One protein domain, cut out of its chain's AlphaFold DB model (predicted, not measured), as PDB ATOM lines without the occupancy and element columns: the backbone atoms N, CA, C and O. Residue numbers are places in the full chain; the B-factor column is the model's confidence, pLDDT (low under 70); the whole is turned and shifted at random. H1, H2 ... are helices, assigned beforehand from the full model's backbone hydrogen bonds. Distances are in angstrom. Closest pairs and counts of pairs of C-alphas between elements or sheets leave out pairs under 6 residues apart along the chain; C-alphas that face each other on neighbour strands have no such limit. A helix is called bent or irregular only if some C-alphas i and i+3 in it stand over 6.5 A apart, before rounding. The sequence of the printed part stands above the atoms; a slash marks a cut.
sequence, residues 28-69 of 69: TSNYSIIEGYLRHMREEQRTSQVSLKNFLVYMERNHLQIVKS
ATOM      1  N   THR A  28     360.897 410.350 341.439       62.84
ATOM      2  CA  THR A  28     361.423 409.866 342.699       62.84
ATOM      3  C   THR A  28     360.408 410.326 343.726       62.84
ATOM      4  O   THR A  28     360.254 411.520 343.961       62.84
ATOM      5  N   SER A  29     359.615 409.389 344.243       77.88
ATOM      6  CA  SER A  29     358.622 409.711 345.262       77.88
ATOM      7  C   SER A  29     359.332 410.348 346.455       77.88
ATOM      8  O   SER A  29     360.381 409.868 346.884       77.88
ATOM      9  N   ASN A  30     358.747 411.395 347.036       81.94
ATOM     10  CA  ASN A  30     359.251 411.994 348.274       81.94
ATOM     11  C   ASN A  30     359.512 410.931 349.356       81.94
ATOM     12  O   ASN A  30     360.446 411.048 350.147       81.94
ATOM     13  N   TYR A  31     358.702 409.871 349.346       81.19
ATOM     14  CA  TYR A  31     358.826 408.735 350.242       81.19
ATOM     15  C   TYR A  31     360.147 407.976 350.050       81.19
ATOM     16  O   TYR A  31     360.834 407.705 351.030       81.19
ATOM     17  N   SER A  32     360.561 407.693 348.810       82.94
ATOM     18  CA  SER A  32     361.805 406.952 348.554       82.94
ATOM     19  C   SER A  32     363.052 407.766 348.900       82.94
ATOM     20  O   SER A  32     364.037 407.209 349.388       82.94
ATOM     21  N   ILE A  33     363.000 409.087 348.714       82.50
ATOM     22  CA  ILE A  33     364.078 410.000 349.115       82.50
ATOM     23  C   ILE A  33     364.226 410.006 350.641       82.50
ATOM     24  O   ILE A  33     365.335 409.864 351.161       82.50
ATOM     25  N   ILE A  34     363.111 410.124 351.367       83.44
ATOM     26  CA  ILE A  34     363.124 410.169 352.832       83.44
ATOM     27  C   ILE A  34     363.481 408.805 353.430       83.44
ATOM     28  O   ILE A  34     364.258 408.758 354.380       83.44
ATOM     29  N   GLU A  35     363.024 407.690 352.857       82.62
ATOM     30  CA  GLU A  35     363.499 406.358 353.260       82.62
ATOM     31  C   GLU A  35     365.009 406.196 353.053       82.62
ATOM     32  O   GLU A  35     365.696 405.654 353.920       82.62
ATOM     33  N   GLY A  36     365.546 406.697 351.937       82.69
ATOM     34  CA  GLY A  36     366.987 406.721 351.689       82.69
ATOM     35  C   GLY A  36     367.743 407.498 352.766       82.69
ATOM     36  O   GLY A  36     368.730 406.998 353.307       82.69
ATOM     37  N   TYR A  37     367.244 408.677 353.136       81.12
ATOM     38  CA  TYR A  37     367.806 409.491 354.215       81.12
ATOM     39  C   TYR A  37     367.757 408.772 355.572       81.12
ATOM     40  O   TYR A  37     368.760 408.710 356.284       81.12
ATOM     41  N   LEU A  38     366.623 408.149 355.903       81.81
ATOM     42  CA  LEU A  38     366.430 407.419 357.156       81.81
ATOM     43  C   LEU A  38     367.380 406.228 357.311       81.81
ATOM     44  O   LEU A  38     367.847 405.973 358.420       81.81
ATOM     45  N   ARG A  39     367.711 405.527 356.218       83.44
ATOM     46  CA  ARG A  39     368.689 404.422 356.244       83.44
ATOM     47  C   ARG A  39     370.095 404.860 356.662       83.44
ATOM     48  O   ARG A  39     370.872 404.018 357.094       83.44
ATOM     49  N   HIS A  40     370.421 406.145 356.531       82.44
ATOM     50  CA  HIS A  40     371.738 406.696 356.857       82.44
ATOM     51  C   HIS A  40     371.761 407.421 358.215       82.44
ATOM     52  O   HIS A  40     372.812 407.920 358.623       82.44
ATOM     53  N   MET A  41     370.628 407.492 358.927       78.06
ATOM     54  CA  MET A  41     370.560 408.102 360.256       78.06
ATOM     55  C   MET A  41     371.133 407.179 361.338       78.06
ATOM     56  O   MET A  41     370.952 405.962 361.307       78.06
ATOM     57  N   ARG A  42     371.791 407.776 362.336       79.38
ATOM     58  CA  ARG A  42     372.253 407.076 363.548       79.38
ATOM     59  C   ARG A  42     371.081 406.884 364.522       79.38
ATOM     60  O   ARG A  42     370.158 407.698 364.536       79.38
ATOM     61  N   GLU A  43     371.121 405.851 365.368       70.69
ATOM     62  CA  GLU A  43     370.023 405.511 366.300       70.69
ATOM     63  C   GLU A  43     369.616 406.653 367.247       70.69
ATOM     64  O   GLU A  43     368.436 406.798 367.575       70.69
ATOM     65  N   GLU A  44     370.561 407.520 367.610       69.31
ATOM     66  CA  GLU A  44     370.352 408.710 368.448       69.31
ATOM     67  C   GLU A  44     369.359 409.722 367.837       69.31
ATOM     68  O   GLU A  44     368.845 410.596 368.531       69.31
ATOM     69  N   GLN A  45     369.040 409.599 366.546       67.25
ATOM     70  CA  GLN A  45     368.187 410.530 365.804       67.25
ATOM     71  C   GLN A  45     366.732 410.053 365.669       67.25
ATOM     72  O   GLN A  45     365.982 410.615 364.868       67.25
ATOM     73  N   ARG A  46     366.292 409.051 366.448       64.25
ATOM     74  CA  ARG A  46     364.927 408.480 366.395       64.25
ATOM     75  C   ARG A  46     363.798 409.516 366.461       64.25
ATOM     76  O   ARG A  46     362.803 409.367 365.756       64.25
ATOM     77  N   THR A  47     363.951 410.585 367.241       64.44
ATOM     78  CA  THR A  47     362.978 411.693 367.330       64.44
ATOM     79  C   THR A  47     362.736 412.364 365.971       64.44
ATOM     80  O   THR A  47     361.624 412.803 365.672       64.44
ATOM     81  N   SER A  48     363.748 412.360 365.101       67.88
ATOM     82  CA  SER A  48     363.681 412.894 363.738       67.88
ATOM     83  C   SER A  48     362.763 412.070 362.829       67.88
ATOM     84  O   SER A  48     362.190 412.617 361.892       67.88
ATOM     85  N   GLN A  49     362.537 410.781 363.118       69.81
ATOM     86  CA  GLN A  49     361.674 409.922 362.294       69.81
ATOM     87  C   GLN A  49     360.200 410.341 362.346       69.81
ATOM     88  O   GLN A  49     359.516 410.331 361.323       69.81
ATOM     89  N   VAL A  50     359.703 410.731 363.526       75.38
ATOM     90  CA  VAL A  50     358.314 411.200 363.684       75.38
ATOM     91  C   VAL A  50     358.126 412.544 362.977       75.38
ATOM     92  O   VAL A  50     357.133 412.743 362.278       75.38
ATOM     93  N   SER A  51     359.113 413.439 363.085       83.44
ATOM     94  CA  SER A  51     359.113 414.727 362.382       83.44
ATOM     95  C   SER A  51     359.096 414.553 360.856       83.44
ATOM     96  O   SER A  51     358.293 415.188 360.170       83.44
ATOM     97  N   LEU A  52     359.886 413.615 360.324       84.12
ATOM     98  CA  LEU A  52     359.940 413.318 358.888       84.12
ATOM     99  C   LEU A  52     358.627 412.744 358.337       84.12
ATOM    100  O   LEU A  52     358.251 413.058 357.208       84.12
ATOM    101  N   LYS A  53     357.886 411.961 359.131       82.94
ATOM    102  CA  LYS A  53     356.539 411.505 358.745       82.94
ATOM    103  C   LYS A  53     355.554 412.668 358.624       82.94
ATOM    104  O   LYS A  53     354.830 412.747 357.637       82.94
ATOM    105  N   ASN A  54     355.558 413.595 359.581       87.06
ATOM    106  CA  ASN A  54     354.709 414.789 359.510       87.06
ATOM    107  C   ASN A  54     355.078 415.673 358.310       87.06
ATOM    108  O   ASN A  54     354.197 416.218 357.645       87.06
ATOM    109  N   PHE A  55     356.371 415.766 357.997       88.00
ATOM    110  CA  PHE A  55     356.861 416.478 356.822       88.00
ATOM    111  C   PHE A  55     356.389 415.841 355.504       88.00
ATOM    112  O   PHE A  55     355.934 416.558 354.613       88.00
ATOM    113  N   LEU A  56     356.405 414.507 355.392       87.75
ATOM    114  CA  LEU A  56     355.845 413.787 354.239       87.75
ATOM    115  C   LEU A  56     354.361 414.101 354.031       87.75
ATOM    116  O   LEU A  56     353.967 414.459 352.923       87.75
ATOM    117  N   VAL A  57     353.561 414.028 355.100       88.38
ATOM    118  CA  VAL A  57     352.121 414.339 355.052       88.38
ATOM    119  C   VAL A  57     351.885 415.783 354.610       88.38
ATOM    120  O   VAL A  57     350.987 416.050 353.812       88.38
ATOM    121  N   TYR A  58     352.691 416.727 355.102       91.44
ATOM    122  CA  TYR A  58     352.627 418.115 354.656       91.44
ATOM    123  C   TYR A  58     352.938 418.245 353.159       91.44
ATOM    124  O   TYR A  58     352.174 418.888 352.440       91.44
ATOM    125  N   MET A  59     354.015 417.624 352.671       89.31
ATOM    126  CA  MET A  59     354.372 417.700 351.252       89.31
ATOM    127  C   MET A  59     353.287 417.111 350.350       89.31
ATOM    128  O   MET A  59     352.957 417.716 349.333       89.31
ATOM    129  N   GLU A  60     352.703 415.977 350.735       86.75
ATOM    130  CA  GLU A  60     351.635 415.325 349.975       86.75
ATOM    131  C   GLU A  60     350.376 416.200 349.902       86.75
ATOM    132  O   GLU A  60     349.842 416.422 348.816       86.75
ATOM    133  N   ARG A  61     349.962 416.793 351.033       90.75
ATOM    134  CA  ARG A  61     348.812 417.715 351.092       90.75
ATOM    135  C   ARG A  61     348.983 418.971 350.241       90.75
ATOM    136  O   ARG A  61     347.988 419.540 349.810       90.75
ATOM    137  N   ASN A  62     350.219 419.418 350.039       91.19
ATOM    138  CA  ASN A  62     350.529 420.635 349.290       91.19
ATOM    139  C   ASN A  62     351.041 420.344 347.869       91.19
ATOM    140  O   ASN A  62     351.492 421.264 347.193       91.19
ATOM    141  N   HIS A  63     350.993 419.084 347.416       85.06
ATOM    142  CA  HIS A  63     351.502 418.654 346.107       85.06
ATOM    143  C   HIS A  63     352.963 419.066 345.841       85.06
ATOM    144  O   HIS A  63     353.347 419.379 344.714       85.06
ATOM    145  N   LEU A  64     353.789 419.059 346.889       85.38
ATOM    146  CA  LEU A  64     355.205 419.404 346.806       85.38
ATOM    147  C   LEU A  64     356.032 418.179 346.405       85.38
ATOM    148  O   LEU A  64     355.760 417.062 346.845       85.38
ATOM    149  N   GLN A  65     357.080 418.392 345.611       84.00
ATOM    150  CA  GLN A  65     358.052 417.363 345.238       84.00
ATOM    151  C   GLN A  65     359.472 417.825 345.538       84.00
ATOM    152  O   GLN A  65     359.842 418.965 345.253       84.00
ATOM    153  N   ILE A  66     360.279 416.917 346.085       82.31
ATOM    154  CA  ILE A  66     361.712 417.140 346.249       82.31
ATOM    155  C   ILE A  66     362.366 417.019 344.872       82.31
ATOM    156  O   ILE A  66     362.385 415.948 344.267       82.31
ATOM    157  N   VAL A  67     362.921 418.127 344.386       80.75
ATOM    158  CA  VAL A  67     363.654 418.201 343.119       80.75
ATOM    159  C   VAL A  67     365.118 418.534 343.379       80.75
ATOM    160  O   VAL A  67     365.450 419.286 344.295       80.75
ATOM    161  N   LYS A  68     366.012 417.947 342.582       75.75
ATOM    162  CA  LYS A  68     367.444 418.252 342.627       75.75
ATOM    163  C   LYS A  68     367.679 419.634 342.002       75.75
ATOM    164  O   LYS A  68     367.272 419.833 340.859       75.75
ATOM    165  N   SER A  69     368.299 420.551 342.752       63.25
ATOM    166  CA  SER A  69     368.740 421.870 342.263       63.25
ATOM    167  C   SER A  69     370.072 421.802 341.526       63.25
ATOM    168  O   SER A  69     370.833 420.830 341.747       63.25
TER     169      SER A  69
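AT A GLANCE: This is residues 28 to 69 of the 69 residues of an uncharacterized protein of Fluviicola sp. XM-24bin1 (UniProt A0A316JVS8). The long helix H2, kinked near residue 50, has the shorter helix H1 side by side with it, and the two make a helical hairpin joined by a tight turn. From the other end of H2, residues 62 to 69 fold back across the end of the hairpin where H1 begins. The printed part has 42 residues with two named helices, H1 then H2 along the chain, and no named strand; its class is all helix. The outline is elongated, with spans of 31 by 20 by 15 A, and the whole is only just compact, close to loose, with a radius of gyration of the C-alphas of 10.9 A.

IN THESE COORDINATES: Find C-alpha 43 at (370.023, 405.511, 366.300); from there H2, residues 43 to 61, runs 28.8 A to C-alpha 61 at (348.812, 417.715, 351.092). H2 is irregular: look at C-alphas 44 and 47, which are 8.0 A apart. It also has a kink of 32 degrees near residue 50. Before it, H1, residues 30 to 39, starts at C-alpha 30 at (359.251, 411.994, 348.274) and spans 14.5 A.

HOW THE PARTS SIT: H2 touches H1 with its residues 49 to 56 alone; look at their closest C-alphas, those of Leu 56 and Tyr 31, 7.1 A apart. The lines of H1 and H2, that of H2 a rough one, stand at a shallow tilt of 1 degrees, and the helices run opposite ways. Their centres are 10.3 A apart. In H1 every O i to N i+4 pair is within hydrogen-bond range; in H2, 10 of 15 are.

THE WHOLE: The two C-alphas farthest apart are those of Glu 44 and His 63, at 30.9 A. The printed part has no cut, and the link from H1 to H2 is tight. Mean pLDDT of the printed part is 80.0; look for values under 70 at residue 28, residues 44 to 49 and residue 69, the chain's last.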